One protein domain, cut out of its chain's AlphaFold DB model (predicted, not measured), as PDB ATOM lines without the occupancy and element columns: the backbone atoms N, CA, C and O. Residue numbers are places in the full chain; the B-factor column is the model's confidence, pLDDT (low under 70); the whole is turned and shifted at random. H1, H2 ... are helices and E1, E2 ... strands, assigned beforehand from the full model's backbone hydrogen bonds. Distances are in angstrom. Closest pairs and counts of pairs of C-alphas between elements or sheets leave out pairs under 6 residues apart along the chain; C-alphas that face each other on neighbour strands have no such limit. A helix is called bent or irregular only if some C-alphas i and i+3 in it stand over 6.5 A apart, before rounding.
ATOM      1  N   GLU A  28      -5.568  -6.974 -11.985       85.00
ATOM      2  CA  GLU A  28      -5.523  -6.546 -10.585       85.00
ATOM      3  C   GLU A  28      -4.260  -7.113  -9.930       85.00
ATOM      4  O   GLU A  28      -3.924  -8.283 -10.123       85.00
ATOM      5  N   LYS A  29      -3.546  -6.296  -9.150       88.06
ATOM      6  CA  LYS A  29      -2.327  -6.700  -8.438       88.06
ATOM      7  C   LYS A  29      -2.442  -6.354  -6.965       88.06
ATOM      8  O   LYS A  29      -2.728  -5.211  -6.631       88.06
ATOM      9  N   TYR A  30      -2.149  -7.319  -6.105       88.38
ATOM     10  CA  TYR A  30      -2.201  -7.173  -4.656       88.38
ATOM     11  C   TYR A  30      -0.870  -7.601  -4.053       88.38
ATOM     12  O   TYR A  30      -0.457  -8.751  -4.220       88.38
ATOM     13  N   TYR A  31      -0.205  -6.676  -3.370       88.31
ATOM     14  CA  TYR A  31       1.100  -6.898  -2.767       88.31
ATOM     15  C   TYR A  31       0.957  -7.136  -1.272       88.31
ATOM     16  O   TYR A  31       0.277  -6.384  -0.570       88.31
ATOM     17  N   PHE A  32       1.645  -8.163  -0.790       87.75
ATOM     18  CA  PHE A  32       1.717  -8.513   0.612       87.75
ATOM     19  C   PHE A  32       3.166  -8.741   1.041       87.75
ATOM     20  O   PHE A  32       3.978  -9.249   0.264       87.75
ATOM     21  N   LYS A  33       3.473  -8.387   2.288       88.00
ATOM     22  CA  LYS A  33       4.778  -8.605   2.922       88.00
ATOM     23  C   LYS A  33       4.595  -9.236   4.292       88.00
ATOM     24  O   LYS A  33       3.631  -8.924   4.983       88.00
ATOM     25  N   GLY A  34       5.523 -10.092   4.693       83.31
ATOM     26  CA  GLY A  34       5.515 -10.699   6.016       83.31
ATOM     27  C   GLY A  34       6.911 -10.994   6.521       83.31
ATOM     28  O   GLY A  34       7.828 -11.215   5.732       83.31
ATOM     29  N   ASN A  35       7.050 -11.040   7.840       83.06
ATOM     30  CA  ASN A  35       8.281 -11.428   8.516       83.06
ATOM     31  C   ASN A  35       8.036 -12.690   9.353       83.06
ATOM     32  O   ASN A  35       6.973 -12.856   9.953       83.06
ATOM     33  N   PHE A  36       9.021 -13.584   9.378       79.06
ATOM     34  CA  PHE A  36       9.064 -14.719  10.298       79.06
ATOM     35  C   PHE A  36       9.803 -14.289  11.569       79.06
ATOM     36  O   PHE A  36      10.786 -13.553  11.493       79.06
ATOM     37  N   GLY A  37       9.345 -14.757  12.730       67.94
ATOM     38  CA  GLY A  37       9.978 -14.475  14.022       67.94
ATOM     39  C   GLY A  37       9.432 -13.254  14.780       67.94
ATOM     40  O   GLY A  37       9.664 -13.170  15.982       67.94
ATOM     41  N   THR A  38       8.656 -12.362  14.146       58.62
ATOM     42  CA  THR A  38       7.929 -11.263  14.822       58.62
ATOM     43  C   THR A  38       6.446 -11.635  14.996       58.62
ATOM     44  O   THR A  38       5.828 -12.221  14.101       58.62
ATOM     45  N   SER A  39       5.858 -11.441  16.185       54.31
ATOM     46  CA  SER A  39       4.595 -12.119  16.528       54.31
ATOM     47  C   SER A  39       3.328 -11.314  16.223       54.31
ATOM     48  O   SER A  39       2.936 -10.441  16.990       54.31
ATOM     49  N   ALA A  40       2.529 -11.845  15.291       49.84
ATOM     50  CA  ALA A  40       1.077 -11.973  15.473       49.84
ATOM     51  C   ALA A  40       0.508 -13.375  15.113       49.84
ATOM     52  O   ALA A  40      -0.689 -13.608  15.223       49.84
ATOM     53  N   LEU A  41       1.333 -14.389  14.799       53.00
ATOM     54  CA  LEU A  41       0.884 -15.789  14.588       53.00
ATOM     55  C   LEU A  41       1.636 -16.869  15.392       53.00
ATOM     56  O   LEU A  41       1.631 -18.036  15.003       53.00
ATOM     57  N   ALA A  42       2.235 -16.549  16.542       49.84
ATOM     58  CA  ALA A  42       2.716 -17.600  17.450       49.84
ATOM     59  C   ALA A  42       1.503 -18.383  18.008       49.84
ATOM     60  O   ALA A  42       0.611 -17.781  18.595       49.84
ATOM     61  N   VAL A  43       1.364 -19.699  17.801       52.81
ATOM     62  CA  VAL A  43       2.268 -20.722  18.348       52.81
ATOM     63  C   VAL A  43       2.611 -21.788  17.294       52.81
ATOM     64  O   VAL A  43       1.893 -22.765  17.113       52.81
ATOM     65  N   SER A  44       3.738 -21.619  16.604       50.72
ATOM     66  CA  SER A  44       4.475 -22.741  16.003       50.72
ATOM     67  C   SER A  44       5.658 -23.028  16.929       50.72
ATOM     68  O   SER A  44       6.221 -22.088  17.491       50.72
ATOM     69  N   LYS A  45       5.919 -24.314  17.210       51.12
ATOM     70  CA  LYS A  45       6.873 -24.823  18.218       51.12
ATOM     71  C   LYS A  45       8.107 -23.920  18.261       51.12
ATOM     72  O   LYS A  45       8.777 -23.841  17.242       51.12
ATOM     73  N   SER A  46       8.323 -23.220  19.385       46.75
ATOM     74  CA  SER A  46       9.375 -22.213  19.615       46.75
ATOM     75  C   SER A  46      10.621 -22.478  18.776       46.75
ATOM     76  O   SER A  46      11.492 -23.244  19.180       46.75
ATOM     77  N   ASN A  47      10.692 -21.875  17.598       54.59
ATOM     78  CA  ASN A  47      11.844 -21.987  16.733       54.59
ATOM     79  C   ASN A  47      12.264 -20.571  16.402       54.59
ATOM     80  O   ASN A  47      11.460 -19.771  15.929       54.59
ATOM     81  N   ASN A  48      13.535 -20.281  16.657       69.75
ATOM     82  CA  ASN A  48      14.179 -18.990  16.427       69.75
ATOM     83  C   ASN A  48      14.353 -18.700  14.920       69.75
ATOM     84  O   ASN A  48      15.346 -18.103  14.518       69.75
ATOM     85  N   ILE A  49      13.439 -19.200  14.083       78.19
ATOM     86  CA  ILE A  49      13.442 -19.042  12.636       78.19
ATOM     87  C   ILE A  49      12.985 -17.623  12.329       78.19
ATOM     88  O   ILE A  49      11.872 -17.218  12.667       78.19
ATOM     89  N   GLU A  50      13.851 -16.897  11.646       85.88
ATOM     90  CA  GLU A  50      13.647 -15.512  11.242       85.88
ATOM     91  C   GLU A  50      13.643 -15.443   9.724       85.88
ATOM     92  O   GLU A  50      14.191 -16.318   9.055       85.88
ATOM     93  N   GLY A  51      13.056 -14.406   9.145       86.62
ATOM     94  CA  GLY A  51      13.019 -14.322   7.696       86.62
ATOM     95  C   GLY A  51      12.003 -13.344   7.165       86.62
ATOM     96  O   GLY A  51      11.310 -12.668   7.921       86.62
ATOM     97  N   THR A  52      11.889 -13.321   5.845       90.12
ATOM     98  CA  THR A  52      10.969 -12.452   5.123       90.12
ATOM     99  C   THR A  52      10.223 -13.226   4.055       90.12
ATOM    100  O   THR A  52      10.672 -14.260   3.545       90.12
ATOM    101  N   VAL A  53       9.057 -12.704   3.704       90.44
ATOM    102  CA  VAL A  53       8.292 -13.162   2.562       90.44
ATOM    103  C   VAL A  53       7.626 -12.002   1.844       90.44
ATOM    104  O   VAL A  53       6.969 -11.158   2.453       90.44
ATOM    105  N   ASP A  54       7.768 -12.011   0.526       92.19
ATOM    106  CA  ASP A  54       7.021 -11.166  -0.389       92.19
ATOM    107  C   ASP A  54       6.013 -12.030  -1.152       92.19
ATOM    108  O   ASP A  54       6.355 -13.104  -1.655       92.19
ATOM    109  N   LEU A  55       4.775 -11.551  -1.262       93.00
ATOM    110  CA  LEU A  55       3.716 -12.177  -2.047       93.00
ATOM    111  C   LEU A  55       3.046 -11.146  -2.961       93.00
ATOM    112  O   LEU A  55       2.595 -10.093  -2.524       93.00
ATOM    113  N   LEU A  56       2.903 -11.499  -4.234       92.81
ATOM    114  CA  LEU A  56       2.091 -10.799  -5.216       92.81
ATOM    115  C   LEU A  56       0.977 -11.725  -5.704       92.81
ATOM    116  O   LEU A  56       1.237 -12.778  -6.285       92.81
ATOM    117  N   ILE A  57      -0.270 -11.304  -5.521       92.75
ATOM    118  CA  ILE A  57      -1.437 -11.943  -6.127       92.75
ATOM    119  C   ILE A  57      -1.846 -11.107  -7.335       92.75
ATOM    120  O   ILE A  57      -2.165  -9.930  -7.205       92.75
ATOM    121  N   THR A  58      -1.820 -11.708  -8.521       91.38
ATOM    122  CA  THR A  58      -2.286 -11.081  -9.762       91.38
ATOM    123  C   THR A  58      -3.553 -11.767 -10.240       91.38
ATOM    124  O   THR A  58      -3.569 -12.994 -10.364       91.38
ATOM    125  N   ARG A  59      -4.585 -10.993 -10.560       88.31
ATOM    126  CA  ARG A  59      -5.714 -11.457 -11.362       88.31
ATOM    127  C   ARG A  59      -5.462 -11.060 -12.806       88.31
ATOM    128  O   ARG A  59      -5.288  -9.882 -13.080       88.31
ATOM    129  N   SER A  60      -5.426 -12.025 -13.713       82.31
ATOM    130  CA  SER A  60      -5.295 -11.763 -15.146       82.31
ATOM    131  C   SER A  60      -6.050 -12.830 -15.924       82.31
ATOM    132  O   SER A  60      -6.023 -14.004 -15.549       82.31
ATOM    133  N   GLN A  61      -6.759 -12.423 -16.979       75.81
ATOM    134  CA  GLN A  61      -7.514 -13.329 -17.859       75.81
ATOM    135  C   GLN A  61      -8.460 -14.277 -17.093       75.81
ATOM    136  O   GLN A  61      -8.569 -15.465 -17.389       75.81
ATOM    137  N   GLY A  62      -9.117 -13.761 -16.049       75.50
ATOM    138  CA  GLY A  62     -10.044 -14.541 -15.223       75.50
ATOM    139  C   GLY A  62      -9.392 -15.576 -14.298       75.50
ATOM    140  O   GLY A  62     -10.118 -16.331 -13.665       75.50
ATOM    141  N   SER A  63      -8.062 -15.604 -14.181       85.19
ATOM    142  CA  SER A  63      -7.321 -16.503 -13.286       85.19
ATOM    143  C   SER A  63      -6.540 -15.724 -12.227       85.19
ATOM    144  O   SER A  63      -6.137 -14.584 -12.461       85.19
ATOM    145  N   TYR A  64      -6.295 -16.349 -11.072       91.56
ATOM    146  CA  TYR A  64      -5.413 -15.798 -10.039       91.56
ATOM    147  C   TYR A  64      -4.061 -16.498 -10.044       91.56
ATOM    148  O   TYR A  64      -3.976 -17.722 -10.155       91.56
ATOM    149  N   ARG A  65      -3.000 -15.713  -9.871       92.81
ATOM    150  CA  ARG A  65      -1.620 -16.185  -9.804       92.81
ATOM    151  C   ARG A  65      -0.915 -15.589  -8.598       92.81
ATOM    152  O   ARG A  65      -0.906 -14.376  -8.423       92.81
ATOM    153  N   PHE A  66      -0.293 -16.454  -7.815       94.56
ATOM    154  CA  PHE A  66       0.509 -16.134  -6.645       94.56
ATOM    155  C   PHE A  66       1.971 -16.178  -7.063       94.56
ATOM    156  O   PHE A  66       2.424 -17.200  -7.568       94.56
ATOM    157  N   GLN A  67       2.703 -15.093  -6.871       95.12
ATOM    158  CA  GLN A  67       4.149 -15.018  -7.054       95.12
ATOM    159  C   GLN A  67       4.763 -14.696  -5.706       95.12
ATOM    160  O   GLN A  67       4.323 -13.753  -5.057       95.12
ATOM    161  N   TYR A  68       5.737 -15.478  -5.268       94.94
ATOM    162  CA  TYR A  68       6.271 -15.346  -3.920       94.94
ATOM    163  C   TYR A  68       7.768 -15.590  -3.880       94.94
ATOM    164  O   TYR A  68       8.309 -16.379  -4.659       94.94
ATOM    165  N   ASN A  69       8.410 -14.914  -2.936       94.44
ATOM    166  CA  ASN A  69       9.805 -15.096  -2.582       94.44
ATOM    167  C   ASN A  69       9.898 -15.189  -1.060       94.44
ATOM    168  O   ASN A  69       9.389 -14.318  -0.357       94.44
ATOM    169  N   VAL A  70      10.512 -16.257  -0.568       94.00
ATOM    170  CA  VAL A  70      10.675 -16.544   0.852       94.00
ATOM    171  C   VAL A  70      12.153 -16.698   1.158       94.00
ATOM    172  O   VAL A  70      12.855 -17.455   0.489       94.00
ATOM    173  N   THR A  71      12.595 -16.042   2.222       92.94
ATOM    174  CA  THR A  71      13.902 -16.271   2.837       92.94
ATOM    175  C   THR A  71      13.697 -16.618   4.302       92.94
ATOM    176  O   THR A  71      13.111 -15.833   5.041       92.94
ATOM    177  N   LEU A  72      14.186 -17.781   4.720       90.38
ATOM    178  CA  LEU A  72      14.231 -18.225   6.109       90.38
ATOM    179  C   LEU A  72      15.685 -18.395   6.537       90.38
ATOM    180  O   LEU A  72      16.468 -19.060   5.862       90.38
ATOM    181  N   ASN A  73      16.003 -17.844   7.696       89.00
ATOM    182  CA  ASN A  73      17.256 -17.989   8.414       89.00
ATOM    183  C   ASN A  73      17.018 -18.822   9.672       89.00
ATOM    184  O   ASN A  73      15.912 -18.849  10.215       89.00
ATOM    185  N   LYS A  74      18.073 -19.485  10.156       86.44
ATOM    186  CA  LYS A  74      18.015 -20.417  11.295       86.44
ATOM    187  C   LYS A  74      16.987 -21.541  11.074       86.44
ATOM    188  O   LYS A  74      16.439 -22.089  12.025       86.44
ATOM    189  N   PHE A  75      16.732 -21.878   9.809       85.12
ATOM    190  CA  PHE A  75      15.857 -22.966   9.396       85.12
ATOM    191  C   PHE A  75      16.696 -24.034   8.709       85.12
ATOM    192  O   PHE A  75      17.401 -23.732   7.744       85.12
ATOM    193  N   ASN A  76      16.594 -25.274   9.185       84.94
ATOM    194  CA  ASN A  76      17.190 -26.401   8.490       84.94
ATOM    195  C   ASN A  76      16.384 -26.695   7.225       84.94
ATOM    196  O   ASN A  76      15.368 -27.393   7.258       84.94
ATOM    197  N   GLY A  77      16.830 -26.151   6.096       79.56
ATOM    198  CA  GLY A  77      16.141 -26.333   4.831       79.56
ATOM    199  C   GLY A  77      16.169 -27.786   4.346       79.56
ATOM    200  O   GLY A  77      15.285 -28.173   3.587       79.56
ATOM    201  N   ASN A  78      17.113 -28.615   4.810       83.44
ATOM    202  CA  ASN A  78      17.148 -30.046   4.479       83.44
ATOM    203  C   ASN A  78      15.938 -30.806   5.054       83.44
ATOM    204  O   ASN A  78      15.512 -31.831   4.501       83.44
ATOM    205  N   ASP A  79      15.335 -30.262   6.111       83.19
ATOM    206  CA  ASP A  79      14.126 -30.790   6.736       83.19
ATOM    207  C   ASP A  79      12.842 -30.239   6.109       83.19
ATOM    208  O   ASP A  79      11.754 -30.683   6.480       83.19
ATOM    209  N   TYR A  80      12.933 -29.322   5.136       86.25
ATOM    210  CA  TYR A  80      11.773 -28.796   4.418       86.25
ATOM    211  C   TYR A  80      10.935 -29.930   3.812       86.25
ATOM    212  O   TYR A  80      11.449 -30.820   3.128       86.25
ATOM    213  N   PHE A  81       9.623 -29.869   4.047       86.31
ATOM    214  CA  PHE A  81       8.663 -30.810   3.478       86.31
ATOM    215  C   PHE A  81       7.614 -30.108   2.620       86.31
ATOM    216  O   PHE A  81       7.412 -30.464   1.462       86.31
ATOM    217  N   SER A  82       6.932 -29.109   3.179       89.19
ATOM    218  CA  SER A  82       5.880 -28.389   2.463       89.19
ATOM    219  C   SER A  82       5.697 -26.979   2.996       89.19
ATOM    220  O   SER A  82       6.032 -26.670   4.140       89.19
ATOM    221  N   SER A  83       5.111 -26.121   2.168       90.75
ATOM    222  CA  SER A  83       4.606 -24.828   2.611       90.75
ATOM    223  C   SER A  83       3.301 -24.479   1.910       90.75
ATOM    224  O   SER A  83       2.949 -25.050   0.872       90.75
ATOM    225  N   ARG A  84       2.545 -23.571   2.521       92.25
ATOM    226  CA  ARG A  84       1.247 -23.122   2.014       92.25
ATOM    227  C   ARG A  84       0.982 -21.673   2.387       92.25
ATOM    228  O   ARG A  84       1.386 -21.242   3.466       92.25
ATOM    229  N   ILE A  85       0.236 -20.973   1.541       91.75
ATOM    230  CA  ILE A  85      -0.497 -19.762   1.922       91.75
ATOM    231  C   ILE A  85      -1.841 -20.198   2.490       91.75
ATOM    232  O   ILE A  85      -2.514 -21.055   1.911       91.75
ATOM    233  N   ALA A  86      -2.245 -19.608   3.607       89.31
ATOM    234  CA  ALA A  86      -3.570 -19.795   4.165       89.31
ATOM    235  C   ALA A  86      -4.136 -18.496   4.749       89.31
ATOM    236  O   ALA A  86      -3.411 -17.520   4.920       89.31
ATOM    237  N   GLY A  87      -5.440 -18.470   5.027       87.88
ATOM    238  CA  GLY A  87      -6.106 -17.340   5.680       87.88
ATOM    239  C   GLY A  87      -7.434 -16.925   5.027       87.88
ATOM    240  O   GLY A  87      -7.965 -17.665   4.198       87.88
ATOM    241  N   PRO A  88      -7.982 -15.756   5.396       86.00
ATOM    242  CA  PRO A  88      -7.566 -14.933   6.525       86.00
ATOM    243  C   PRO A  88      -7.716 -15.703   7.835       86.00
ATOM    244  O   PRO A  88      -8.599 -16.547   7.953       86.00
ATOM    245  N   SER A  89      -6.838 -15.463   8.795       82.38
ATOM    246  CA  SER A  89      -6.960 -16.034  10.135       82.38
ATOM    247  C   SER A  89      -6.552 -14.989  11.152       82.38
ATOM    248  O   SER A  89      -5.636 -14.201  10.903       82.38
ATOM    249  N   ALA A  90      -7.262 -14.961  12.278       76.56
ATOM    250  CA  ALA A  90      -6.936 -14.062  13.369       76.56
ATOM    251  C   ALA A  90      -5.544 -14.389  13.937       76.56
ATOM    252  O   ALA A  90      -5.063 -15.525  13.813       76.56
ATOM    253  N   PRO A  91      -4.903 -13.428  14.622       72.19
ATOM    254  CA  PRO A  91      -3.672 -13.687  15.337       72.19
ATOM    255  C   PRO A  91      -3.746 -14.949  16.204       72.19
ATOM    256  O   PRO A  91      -4.729 -15.189  16.907       72.19
ATOM    257  N   LYS A  92      -2.678 -15.748  16.160       70.38
ATOM    258  CA  LYS A  92      -2.514 -17.021  16.891       70.38
ATOM    259  C   LYS A  92      -3.511 -18.147  16.539       70.38
ATOM    260  O   LYS A  92      -3.608 -19.108  17.301       70.38
ATOM    261  N   LYS A  93      -4.225 -18.077  15.406       74.69
ATOM    262  CA  LYS A  93      -5.144 -19.136  14.934       74.69
ATOM    263  C   LYS A  93      -4.694 -19.796  13.620       74.69
ATOM    264  O   LYS A  93      -3.785 -19.326  12.941       74.69
ATOM    265  N   GLU A  94      -5.323 -20.930  13.293       74.62
ATOM    266  CA  GLU A  94      -5.133 -21.706  12.047       74.62
ATOM    267  C   GLU A  94      -6.460 -22.051  11.356       74.62
ATOM    268  O   GLU A  94      -6.606 -23.085  10.707       74.62
ATOM    269  N   ASP A  95      -7.455 -21.185  11.496       76.88
ATOM    270  CA  ASP A  95      -8.821 -21.400  11.006       76.88
ATOM    271  C   ASP A  95      -9.068 -20.856   9.586       76.88
ATOM    272  O   ASP A  95     -10.190 -20.900   9.084       76.88
ATOM    273  N   GLY A  96      -8.011 -20.400   8.906       81.25
ATOM    274  CA  GLY A  96      -8.084 -19.869   7.547       81.25
ATOM    275  C   GLY A  96      -8.684 -20.856   6.538       81.25
ATOM    276  O   GLY A  96      -8.189 -21.975   6.365       81.25
ATOM    277  N   GLN A  97      -9.734 -20.412   5.840       82.81
ATOM    278  CA  GLN A  97     -10.461 -21.217   4.852       82.81
ATOM    279  C   GLN A  97      -9.705 -21.356   3.528       82.81
ATOM    280  O   GLN A  97      -9.742 -22.419   2.907       82.81
ATOM    281  N   LEU A  98      -8.993 -20.308   3.090       89.56
ATOM    282  CA  LEU A  98      -8.119 -20.414   1.928       89.56
ATOM    283  C   LEU A  98      -6.905 -21.256   2.309       89.56
ATOM    284  O   LEU A  98      -6.264 -20.993   3.325       89.56
ATOM    285  N   LYS A  99      -6.569 -22.242   1.475       90.69
ATOM    286  CA  LYS A  99      -5.334 -23.025   1.573       90.69
ATOM    287  C   LYS A  99      -4.786 -23.237   0.167       90.69
ATOM    288  O   LYS A  99      -5.454 -23.835  -0.672       90.69
ATOM    289  N   VAL A 100      -3.580 -22.743  -0.087       92.06
ATOM    290  CA  VAL A 100      -2.893 -22.847  -1.380       92.06
ATOM    291  C   VAL A 100      -1.500 -23.407  -1.132       92.06
ATOM    292  O   VAL A 100      -0.686 -22.766  -0.472       92.06
ATOM    293  N   ALA A 101      -1.232 -24.614  -1.629       92.56
ATOM    294  CA  ALA A 101       0.097 -25.212  -1.548       92.56
ATOM    295  C   ALA A 101       1.103 -24.405  -2.381       92.56
ATOM    296  O   ALA A 101       0.769 -23.918  -3.463       92.56
ATOM    297  N   LEU A 102       2.328 -24.273  -1.875       93.38
ATOM    298  CA  LEU A 102       3.420 -23.590  -2.560       93.38
ATOM    299  C   LEU A 102       4.453 -24.597  -3.056       93.38
ATOM    300  O   LEU A 102       4.757 -25.587  -2.390       93.38
ATOM    301  N   SER A 103       5.009 -24.301  -4.224       92.44
ATOM    302  CA  SER A 103       6.055 -25.068  -4.888       92.44
ATOM    303  C   SER A 103       7.175 -24.121  -5.302       92.44
ATOM    304  O   SER A 103       6.939 -23.131  -5.994       92.44
ATOM    305  N   TYR A 104       8.403 -24.427  -4.898       93.06
ATOM    306  CA  TYR A 104       9.563 -23.582  -5.180       93.06
ATOM    307  C   TYR A 104      10.369 -24.141  -6.345       93.06
ATOM    308  O   TYR A 104      10.606 -25.346  -6.428       93.06
ATOM    309  N   SER A 105      10.822 -23.258  -7.229       90.31
ATOM    310  CA  SER A 105      11.722 -23.620  -8.323       90.31
ATOM    311  C   SER A 105      13.165 -23.441  -7.865       90.31
ATOM    312  O   SER A 105      13.574 -22.320  -7.576       90.31
ATOM    313  N   ASN A 106      13.929 -24.538  -7.819       90.25
ATOM    314  CA  ASN A 106      15.347 -24.557  -7.438       90.25
ATOM    315  C   ASN A 106      15.640 -23.790  -6.129       90.25
ATOM    316  O   ASN A 106      16.426 -22.838  -6.148       90.25
ATOM    317  N   PRO A 107      14.998 -24.148  -4.998       93.31
ATOM    318  CA  PRO A 107      15.267 -23.470  -3.739       93.31
ATOM    319  C   PRO A 107      16.737 -23.653  -3.340       93.31
ATOM    320  O   PRO A 107      17.305 -24.736  -3.489       93.31
ATOM    321  N   THR A 108      17.348 -22.598  -2.807       94.31
ATOM    322  CA  THR A 108      18.655 -22.700  -2.153       94.31
ATOM    323  C   THR A 108      18.430 -23.198  -0.736       94.31
ATOM    324  O   THR A 108      17.716 -22.567   0.044       94.31
ATOM    325  N   VAL A 109      19.024 -24.342  -0.418       91.31
ATOM    326  CA  VAL A 109      18.796 -25.064   0.831       91.31
ATOM    327  C   VAL A 109      20.131 -25.351   1.508       91.31
ATOM    328  O   VAL A 109      21.072 -25.814   0.867       91.31
ATOM    329  N   SER A 110      20.203 -25.074   2.807       90.38
ATOM    330  CA  SER A 110      21.314 -25.431   3.692       90.38
ATOM    331  C   SER A 110      20.791 -25.742   5.097       90.38
ATOM    332  O   SER A 110      19.597 -25.593   5.367       90.38
ATOM    333  N   ASP A 111      21.688 -26.113   6.010       87.19
ATOM    334  CA  ASP A 111      21.342 -26.427   7.403       87.19
ATOM    335  C   ASP A 111      20.812 -25.222   8.198       87.19
ATOM    336  O   ASP A 111      20.215 -25.390   9.260       87.19
ATOM    337  N   THR A 112      21.018 -23.998   7.704       87.12
ATOM    338  CA  THR A 112      20.621 -22.770   8.412       87.12
ATOM    339  C   THR A 112      19.815 -21.795   7.567       87.12
ATOM    340  O   THR A 112      19.359 -20.782   8.098       87.12
ATOM    341  N   VAL A 113      19.669 -22.041   6.266       89.12
ATOM    342  CA  VAL A 113      19.014 -21.116   5.337       89.12
ATOM    343  C   VAL A 113      18.145 -21.877   4.345       89.12
ATOM    344  O   VAL A 113      18.572 -22.880   3.768       89.12
ATOM    345  N   PHE A 114      16.960 -21.327   4.091       92.69
ATOM    346  CA  PHE A 114      16.111 -21.673   2.959       92.69
ATOM    347  C   PHE A 114      15.758 -20.406   2.184       92.69
ATOM    348  O   PHE A 114      15.201 -19.467   2.749       92.69
ATOM    349  N   ILE A 115      16.046 -20.387   0.886       94.06
ATOM    350  CA  ILE A 115      15.617 -19.325  -0.027       94.06
ATOM    351  C   ILE A 115      14.837 -19.981  -1.154       94.06
ATOM    352  O   ILE A 115      15.368 -20.816  -1.886       94.06
ATOM    353  N   GLY A 116      13.573 -19.606  -1.296       94.56
ATOM    354  CA  GLY A 116      12.677 -20.192  -2.276       94.56
ATOM    355  C   GLY A 116      11.848 -19.128  -2.969       94.56
ATOM    356  O   GLY A 116      11.192 -18.319  -2.323       94.56
ATOM    357  N   GLN A 117      11.803 -19.195  -4.294       95.44
ATOM    358  CA  GLN A 117      10.876 -18.413  -5.103       95.44
ATOM    359  C   GLN A 117       9.981 -19.333  -5.927       95.44
ATOM    360  O   GLN A 117      10.377 -20.443  -6.301       95.44
ATOM    361  N   GLY A 118       8.764 -18.882  -6.202       95.25
ATOM    362  CA  GLY A 118       7.794 -19.697  -6.910       95.25
ATOM    363  C   GLY A 118       6.646 -18.899  -7.496       95.25
ATOM    364  O   GLY A 118       6.432 -17.718  -7.214       95.25
ATOM    365  N   THR A 119       5.902 -19.577  -8.360       93.56
ATOM    366  CA  THR A 119       4.649 -19.079  -8.915       93.56
ATOM    367  C   THR A 119       3.614 -20.191  -8.859       93.56
ATOM    368  O   THR A 119       3.884 -21.305  -9.293       93.56
ATOM    369  N   GLN A 120       2.427 -19.886  -8.342       93.81
ATOM    370  CA  GLN A 120       1.311 -20.819  -8.250       93.81
ATOM    371  C   GLN A 120       0.059 -20.199  -8.867       93.81
ATOM    372  O   GLN A 120      -0.432 -19.172  -8.402       93.81
ATOM    373  N   SER A 121      -0.481 -20.835  -9.901       91.56
ATOM    374  CA  SER A 121      -1.781 -20.461 -10.462       91.56
ATOM    375  C   SER A 121      -2.901 -21.185  -9.717       91.56
ATOM    376  O   SER A 121      -2.764 -22.363  -9.375       91.56
ATOM    377  N   LEU A 122      -4.015 -20.495  -9.484       90.62
ATOM    378  CA  LEU A 122      -5.252 -21.115  -9.026       90.62
ATOM    379  C   LEU A 122      -6.109 -21.501 -10.222       90.62
ATOM    380  O   LEU A 122      -6.420 -20.664 -11.069       90.62
ATOM    381  N   SER A 123      -6.530 -22.763 -10.251       83.06
ATOM    382  CA  SER A 123      -7.548 -23.205 -11.197       83.06
ATOM    383  C   SER A 123      -8.875 -22.514 -10.894       83.06
ATOM    384  O   SER A 123      -9.282 -22.457  -9.731       83.06
ATOM    385  N   ILE A 124      -9.583 -22.078 -11.936       83.00
ATOM    386  CA  ILE A 124     -10.934 -21.496 -11.847       83.00
ATOM    387  C   ILE A 124     -11.920 -22.479 -11.189       83.00
ATOM    388  O   ILE A 124     -12.856 -22.067 -10.515       83.00
ATOM    389  N   SER A 125     -11.685 -23.787 -11.328       82.75
ATOM    390  CA  SER A 125     -12.499 -24.833 -10.698       82.75
ATOM    391  C   SER A 125     -12.154 -25.107  -9.230       82.75
ATOM    392  O   SER A 125     -12.831 -25.903  -8.582       82.75
ATOM    393  N   SER A 126     -11.095 -24.497  -8.687       85.56
ATOM    394  CA  SER A 126     -10.675 -24.767  -7.311       85.56
ATOM    395  C   SER A 126     -11.575 -24.047  -6.295       85.56
ATOM    396  O   SER A 126     -11.924 -22.884  -6.507       85.56
ATOM    397  N   PRO A 127     -11.889 -24.658  -5.137       86.25
ATOM    398  CA  PRO A 127     -12.597 -23.963  -4.058       86.25
ATOM    399  C   PRO A 127     -11.889 -22.671  -3.625       86.25
ATOM    400  O   PRO A 127     -12.533 -21.657  -3.362       86.25
ATOM    401  N   ALA A 128     -10.552 -22.684  -3.633       88.06
ATOM    402  CA  ALA A 128      -9.709 -21.531  -3.337       88.06
ATOM    403  C   ALA A 128      -9.985 -20.330  -4.261       88.06
ATOM    404  O   ALA A 128      -9.966 -19.190  -3.801       88.06
ATOM    405  N   PHE A 129     -10.283 -20.574  -5.541       89.06
ATOM    406  CA  PHE A 129     -10.597 -19.520  -6.502       89.06
ATOM    407  C   PHE A 129     -11.873 -18.757  -6.133       89.06
ATOM    408  O   PHE A 129     -11.899 -17.535  -6.240       89.06
ATOM    409  N   ASN A 130     -12.902 -19.451  -5.642       86.50
ATOM    410  CA  ASN A 130     -14.171 -18.825  -5.257       86.50
ATOM    411  C   ASN A 130     -14.069 -18.037  -3.943       86.50
ATOM    412  O   ASN A 130     -14.776 -17.049  -3.757       86.50
ATOM    413  N   LEU A 131     -13.179 -18.458  -3.041       89.00
ATOM    414  CA  LEU A 131     -12.954 -17.783  -1.761       89.00
ATOM    415  C   LEU A 131     -12.124 -16.503  -1.912       89.00
ATOM    416  O   LEU A 131     -12.294 -15.559  -1.145       89.00
ATOM    417  N   LEU A 132     -11.218 -16.457  -2.888       88.62
ATOM    418  CA  LEU A 132     -10.212 -15.403  -2.974       88.62
ATOM    419  C   LEU A 132     -10.769 -13.986  -3.243       88.62
ATOM    420  O   LEU A 132     -10.324 -13.071  -2.550       88.62
ATOM    421  N   PRO A 133     -11.732 -13.750  -4.162       87.88
ATOM    422  CA  PRO A 133     -12.260 -12.408  -4.413       87.88
ATOM    423  C   PRO A 133     -12.838 -11.701  -3.170       87.88
ATOM    424  O   PRO A 133     -12.386 -10.592  -2.877       87.88
ATOM    425  N   PRO A 134     -13.780 -12.294  -2.399       83.38
ATOM    426  CA  PRO A 134     -14.315 -11.625  -1.212       83.38
ATOM    427  C   PRO A 134     -13.257 -11.448  -0.116       83.38
ATOM    428  O   PRO A 134     -13.288 -10.451   0.605       83.38
ATOM    429  N   ILE A 135     -12.280 -12.361  -0.016       86.69
ATOM    430  CA  ILE A 135     -11.148 -12.209   0.904       86.69
ATOM    431  C   ILE A 135     -10.307 -10.984   0.528       86.69
ATOM    432  O   ILE A 135     -10.061 -10.128   1.378       86.69
ATOM    433  N   LEU A 136      -9.877 -10.883  -0.734       85.62
ATOM    434  CA  LEU A 136      -9.066  -9.762  -1.210       85.62
ATOM    435  C   LEU A 136      -9.809  -8.443  -1.034       85.62
ATOM    436  O   LEU A 136      -9.232  -7.482  -0.533       85.62
ATOM    437  N   GLN A 137     -11.102  -8.394  -1.357       81.69
ATOM    438  CA  GLN A 137     -11.912  -7.207  -1.102       81.69
ATOM    439  C   GLN A 137     -11.904  -6.837   0.389       81.69
ATOM    440  O   GLN A 137     -11.635  -5.687   0.732       81.69
ATOM    441  N   GLY A 138     -12.133  -7.808   1.277       77.38
ATOM    442  CA  GLY A 138     -12.150  -7.584   2.720       77.38
ATOM    443  C   GLY A 138     -10.820  -7.074   3.281       77.38
ATOM    444  O   GLY A 138     -10.831  -6.184   4.128       77.38
ATOM    445  N   LEU A 139      -9.688  -7.602   2.806       76.50
ATOM    446  CA  LEU A 139      -8.344  -7.204   3.250       76.50
ATOM    447  C   LEU A 139      -7.900  -5.841   2.698       76.50
ATOM    448  O   LEU A 139      -7.120  -5.149   3.339       76.50
ATOM    449  N   THR A 140      -8.381  -5.455   1.516       74.75
ATOM    450  CA  THR A 140      -7.875  -4.271   0.795       74.75
ATOM    451  C   THR A 140      -8.735  -3.023   0.952       74.75
ATOM    452  O   THR A 140      -8.244  -1.918   0.736       74.75
ATOM    453  N   THR A 141     -10.007  -3.174   1.330       71.38
ATOM    454  CA  THR A 141     -10.952  -2.049   1.479       71.38
ATOM    455  C   THR A 141     -11.120  -1.570   2.917       71.38
ATOM    456  O   THR A 141     -11.636  -0.476   3.131       71.38
ATOM    457  N   ASN A 142     -10.676  -2.354   3.904       64.38
ATOM    458  CA  ASN A 142     -10.757  -1.979   5.309       64.38
ATOM    459  C   ASN A 142      -9.369  -1.552   5.830       64.38
ATOM    460  O   ASN A 142      -8.516  -2.418   6.030       64.38
ATOM    461  N   PRO A 143      -9.125  -0.254   6.088       60.03
ATOM    462  CA  PRO A 143      -7.840   0.221   6.596       60.03
ATOM    463  C   PRO A 143      -7.489  -0.361   7.975       60.03
ATOM    464  O   PRO A 143      -6.311  -0.522   8.276       60.03
ATOM    465  N   GLU A 144      -8.467  -0.775   8.786       56.16
ATOM    466  CA  GLU A 144      -8.213  -1.460  10.065       56.16
ATOM    467  C   GLU A 144      -7.654  -2.881   9.867       56.16
ATOM    468  O   GLU A 144      -6.983  -3.417  10.748       56.16
ATOM    469  N   LYS A 145      -7.857  -3.469   8.677       56.31
ATOM    470  CA  LYS A 145      -7.235  -4.729   8.250       56.31
ATOM    471  C   LYS A 145      -5.868  -4.539   7.583       56.31
ATOM    472  O   LYS A 145      -5.372  -5.450   6.939       56.31
ATOM    473  N   SER A 146      -5.223  -3.385   7.729       54.06
ATOM    474  CA  SER A 146      -3.807  -3.208   7.353       54.06
ATOM    475  C   SER A 146      -2.845  -3.393   8.537       54.06
ATOM    476  O   SER A 146      -1.651  -3.127   8.428       54.06
ATOM    477  N   ASN A 147      -3.355  -3.869   9.679       60.09
ATOM    478  CA  ASN A 147      -2.593  -4.086  10.907       60.09
ATOM    479  C   ASN A 147      -2.491  -5.591  11.239       60.09
ATOM    480  O   ASN A 147      -3.472  -6.325  11.097       60.09
ATOM    481  N   TYR A 148      -1.334  -6.034  11.744       54.62
ATOM    482  CA  TYR A 148      -1.055  -7.393  12.244       54.62
ATOM    483  C   TYR A 148      -2.047  -7.884  13.322       54.62
ATOM    484  O   TYR A 148      -2.154  -9.080  13.584       54.62
ATOM    485  N   ALA A 149      -2.811  -6.982  13.945       54.88
ATOM    486  CA  ALA A 149      -3.882  -7.321  14.887       54.88
ATOM    487  C   ALA A 149      -5.164  -7.885  14.229       54.88
ATOM    488  O   ALA A 149      -6.069  -8.335  14.933       54.88
ATOM    489  N   SER A 150      -5.263  -7.855  12.899       64.56
ATOM    490  CA  SER A 150      -6.451  -8.262  12.138       64.56
ATOM    491  C   SER A 150      -6.286  -9.629  11.463       64.56
ATOM    492  O   SER A 150      -5.197 -10.196  11.417       64.56
ATOM    493  N   GLU A 151      -7.380 -10.186  10.937       71.69
ATOM    494  CA  GLU A 151      -7.320 -11.422  10.155       71.69
ATOM    495  C   GLU A 151      -6.556 -11.197   8.848       71.69
ATOM    496  O   GLU A 151      -7.009 -10.427   8.003       71.69
ATOM    497  N   GLN A 152      -5.436 -11.898   8.665       76.88
ATOM    498  CA  GLN A 152      -4.562 -11.770   7.494       76.88
ATOM    499  C   GLN A 152      -4.301 -13.113   6.829       76.88
ATOM    500  O   GLN A 152      -4.515 -14.181   7.417       76.88
ATOM    501  N   PHE A 153      -3.787 -13.063   5.599       87.44
ATOM    502  CA  PHE A 153      -3.086 -14.217   5.053       87.44
ATOM    503  C   PHE A 153      -1.847 -14.531   5.887       87.44
ATOM    504  O   PHE A 153      -1.276 -13.675   6.560       87.44
ATOM    505  N   TYR A 154      -1.400 -15.773   5.805       86.75
ATOM    506  CA  TYR A 154      -0.132 -16.193   6.359       86.75
ATOM    507  C   TYR A 154       0.494 -17.286   5.516       86.75
ATOM    508  O   TYR A 154      -0.196 -18.029   4.816       86.75
ATOM    509  N   ILE A 155       1.814 -17.397   5.608       88.12
ATOM    510  CA  ILE A 155       2.554 -18.526   5.057       88.12
ATOM    511  C   ILE A 155       3.007 -19.422   6.194       88.12
ATOM    512  O   ILE A 155       3.534 -18.948   7.197       88.12
ATOM    513  N   ALA A 156       2.777 -20.719   6.025       86.62
ATOM    514  CA  ALA A 156       3.160 -21.760   6.962       86.62
ATOM    515  C   ALA A 156       4.168 -22.709   6.311       86.62
ATOM    516  O   ALA A 156       3.955 -23.147   5.178       86.62
ATOM    517  N   PHE A 157       5.223 -23.046   7.053       85.19
ATOM    518  CA  PHE A 157       6.249 -24.015   6.663       85.19
ATOM    519  C   PHE A 157       6.209 -25.240   7.569       85.19
ATOM    520  O   PHE A 157       6.229 -25.102   8.791       85.19
ATOM    521  N   ASN A 158       6.200 -26.427   6.967       81.94
ATOM    522  CA  ASN A 158       6.246 -27.712   7.659       81.94
ATOM    523  C   ASN A 158       7.576 -28.418   7.365       81.94
ATOM    524  O   ASN A 158       8.113 -28.314   6.254       81.94
ATOM    525  N   ILE A 159       8.059 -29.185   8.342       81.81
ATOM    526  CA  ILE A 159       9.242 -30.041   8.200       81.81
ATOM    527  C   ILE A 159       8.844 -31.515   8.108       81.81
ATOM    528  O   ILE A 159       7.729 -31.885   8.454       81.81
ATOM    529  N   LYS A 160       9.753 -32.379   7.656       80.44
ATOM    530  CA  LYS A 160       9.487 -33.819   7.466       80.44
ATOM    531  C   LYS A 160       9.082 -34.546   8.752       80.44
ATOM    532  O   LYS A 160       8.326 -35.510   8.691       80.44
ATOM    533  N   SER A 161       9.605 -34.112   9.896       72.25
ATOM    534  CA  SER A 161       9.409 -34.761  11.197       72.25
ATOM    535  C   SER A 161       8.173 -34.280  11.964       72.25
ATOM    536  O   SER A 161       7.880 -34.835  13.021       72.25
ATOM    537  N   ASP A 162       7.453 -33.270  11.467       65.62
ATOM    538  CA  ASP A 162       6.331 -32.659  12.180       65.62
ATOM    539  C   ASP A 162       5.222 -32.247  11.200       65.62
ATOM    540  O   ASP A 162       5.462 -31.592  10.184       65.62
ATOM    541  N   THR A 163       3.981 -32.632  11.494       61.62
ATOM    542  CA  THR A 163       2.809 -32.238  10.696       61.62
ATOM    543  C   THR A 163       2.307 -30.840  11.059       61.62
ATOM    544  O   THR A 163       1.538 -30.241  10.298       61.62
ATOM    545  N   THR A 164       2.761 -30.300  12.192       61.38
ATOM    546  CA  THR A 164       2.482 -28.935  12.633       61.38
ATOM    547  C   THR A 164       3.459 -27.958  11.972       61.38
ATOM    548  O   THR A 164       4.658 -28.243  11.912       61.38
ATOM    549  N   PRO A 165       3.002 -26.777  11.505       56.22
ATOM    550  CA  PRO A 165       3.918 -25.777  10.980       56.22
ATOM    551  C   PRO A 165       4.970 -25.379  12.011       56.22
ATOM    552  O   PRO A 165       4.643 -25.081  13.159       56.22
ATOM    553  N   VAL A 166       6.222 -25.341  11.573       62.12
ATOM    554  CA  VAL A 166       7.402 -25.040  12.395       62.12
ATOM    555  C   VAL A 166       7.642 -23.539  12.486       62.12
ATOM    556  O   VAL A 166       8.189 -23.061  13.473       62.12
ATOM    557  N   THR A 167       7.192 -22.789  11.479       68.38
ATOM    558  CA  THR A 167       7.207 -21.327  11.490       68.38
ATOM    559  C   THR A 167       6.078 -20.745  10.641       68.38
ATOM    560  O   THR A 167       5.533 -21.416   9.749       68.38
ATOM    561  N   ARG A 168       5.716 -19.488  10.932       73.69
ATOM    562  CA  ARG A 168       4.691 -18.714  10.222       73.69
ATOM    563  C   ARG A 168       5.090 -17.257  10.065       73.69
ATOM    564  O   ARG A 168       5.695 -16.686  10.965       73.69
ATOM    565  N   ALA A 169       4.643 -16.661   8.966       74.25
ATOM    566  CA  ALA A 169       4.669 -15.221   8.748       74.25
ATOM    567  C   ALA A 169       3.261 -14.742   8.397       74.25
ATOM    568  O   ALA A 169       2.655 -15.268   7.459       74.25
ATOM    569  N   GLN A 170       2.744 -13.757   9.136       79.19
ATOM    570  CA  GLN A 170       1.565 -13.013   8.693       79.19
ATOM    571  C   GLN A 170       1.937 -12.151   7.492       79.19
ATOM    572  O   GLN A 170       3.000 -11.537   7.467       79.19
ATOM    573  N   LEU A 171       1.050 -12.110   6.509       77.38
ATOM    574  CA  LEU A 171       1.206 -11.359   5.278       77.38
ATOM    575  C   LEU A 171       0.325 -10.117   5.342       77.38
ATOM    576  O   LEU A 171      -0.883 -10.204   5.134       77.38
ATOM    577  N   LEU A 172       0.938  -8.966   5.600       79.38
ATOM    578  CA  LEU A 172       0.264  -7.680   5.539       79.38
ATOM    579  C   LEU A 172       0.093  -7.221   4.112       79.38
ATOM    580  O   LEU A 172       1.041  -7.234   3.330       79.38
ATOM    581  N   TYR A 173      -1.100  -6.728   3.808       76.19
ATOM    582  CA  TYR A 173      -1.341  -6.002   2.579       76.19
ATOM    583  C   TYR A 173      -0.591  -4.665   2.587       76.19
ATOM    584  O   TYR A 173      -0.792  -3.840   3.474       76.19
ATOM    585  N   VAL A 174       0.256  -4.446   1.579       77.12
ATOM    586  CA  VAL A 174       1.074  -3.226   1.436       77.12
ATOM    587  C   VAL A 174       0.657  -2.361   0.245       77.12
ATOM    588  O   VAL A 174       1.260  -1.322  -0.008       77.12
ATOM    589  N   GLY A 175      -0.380  -2.779  -0.486       69.12
ATOM    590  CA  GLY A 175      -1.013  -1.978  -1.526       69.12
ATOM    591  C   GLY A 175      -1.305  -2.733  -2.820       69.12
ATOM    592  O   GLY A 175      -0.911  -3.882  -3.030       69.12
ATOM    593  N   SER A 176      -2.000  -2.038  -3.711       60.81
ATOM    594  CA  SER A 176      -2.223  -2.409  -5.100       60.81
ATOM    595  C   SER A 176      -1.725  -1.238  -5.934       60.81
ATOM    596  O   SER A 176      -2.182  -0.108  -5.783       60.81
ATOM    597  N   THR A 177      -0.741  -1.444  -6.805       53.06
ATOM    598  CA  THR A 177      -0.476  -0.440  -7.849       53.06
ATOM    599  C   THR A 177      -1.769  -0.326  -8.665       53.06
ATOM    600  O   THR A 177      -2.212  -1.337  -9.207       53.06
TER     601      THR A 177
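What this domain is: This is residues 28 to 177 of the 271 residues of an uncharacterized protein of Dictyostelium purpureum (UniProt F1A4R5). Eight strands form one sheet that curls round into a flattened, nearly closed barrel, with its two edges, E5 and E6, coming near each other. Helix H1 caps one end, and the short H2 follows it at the rim. The sheet is antiparallel throughout, in the order E5, E4, E7, E8, E1, E2, E3, E6; along the chain the elements come as E1, E2, E3, E4, E5, E6, H1, H2, E7, E8. The printed part has 150 residues, its class is mixed, helices and strands, and it is compact, with a radius of gyration of the C-alphas of 14.6 A and a rounded outline of 40 by 31 by 26 A.

Where its parts are: Strand E1 is residues 28 to 36, 26.8 A long, from C-alpha 28 at (-5.523, -6.546, -10.585). E2 is residues 50 to 60, 32.7 A, and E3 residues 63 to 73, 32.8 A. E4 is residues 80 to 89, 23.4 A; E5 is residues 98 to 102; E6 is residues 113 to 122, 28.2 A. Helix H1 is residues 127 to 141, 22.7 A, from C-alpha 127 at (-12.597, -23.963, -4.058), and H2 is residues 143 to 146. E7 is residues 152 to 159, 22.9 A, and E8 residues 167 to 175, 24.7 A, ending with C-alpha 175 at (-1.013, -1.978, -1.526).

How they stand to each other: The twisted sheet is a folded sheet, bent back on itself into two leaves: E5, E4, E7 and E8 face E2, E3 and E6, with E1 as the hinge. E1, E2 and E3 form a meander, each strand the antiparallel neighbour of the one before; N 32 and O 55 are 2.8 A apart, N 56 and O 67 2.8 A. E3 and E6 pair through N 70 and O 116, 2.8 A. E8 and E1 pair through N 172 and O 33, 2.8 A, E7 and E8 through N 171 and O 153, 2.8 A, E4 and E7 through N 154 and O 86, 2.8 A, and E5 and E4 through N 100 and O 85, 2.8 A. The closest C-alphas of the edge strands E5 and E6 are those of Leu 102 and Gln 120, 6.7 A apart. H1 is on the sheet; its closest C-alphas to E5 are those of Ala 128 and Leu 98, 5.6 A. H1 is irregular, but only just: C-alphas 130 and 133 are 6.7 A apart. H2 only grazes the sheet, and touches H1 only at the corner, Lys 145 to Leu 139, 5.7 A between C-alphas. In H1, 9 of 11 O i to N i+4 pairs are within hydrogen-bond range; H2 is too short for such a pair.

The domain as a whole: The C-alphas farthest apart, those of Ser 46 and Gln 61, are 42.1 A apart. The printed part has no cut. The link from E1 to E2 is long. The mean pLDDT of the printed part is 80.4, with residues 37 to 48, 142 to 150, 162 to 167 and 175 to 177 under 70.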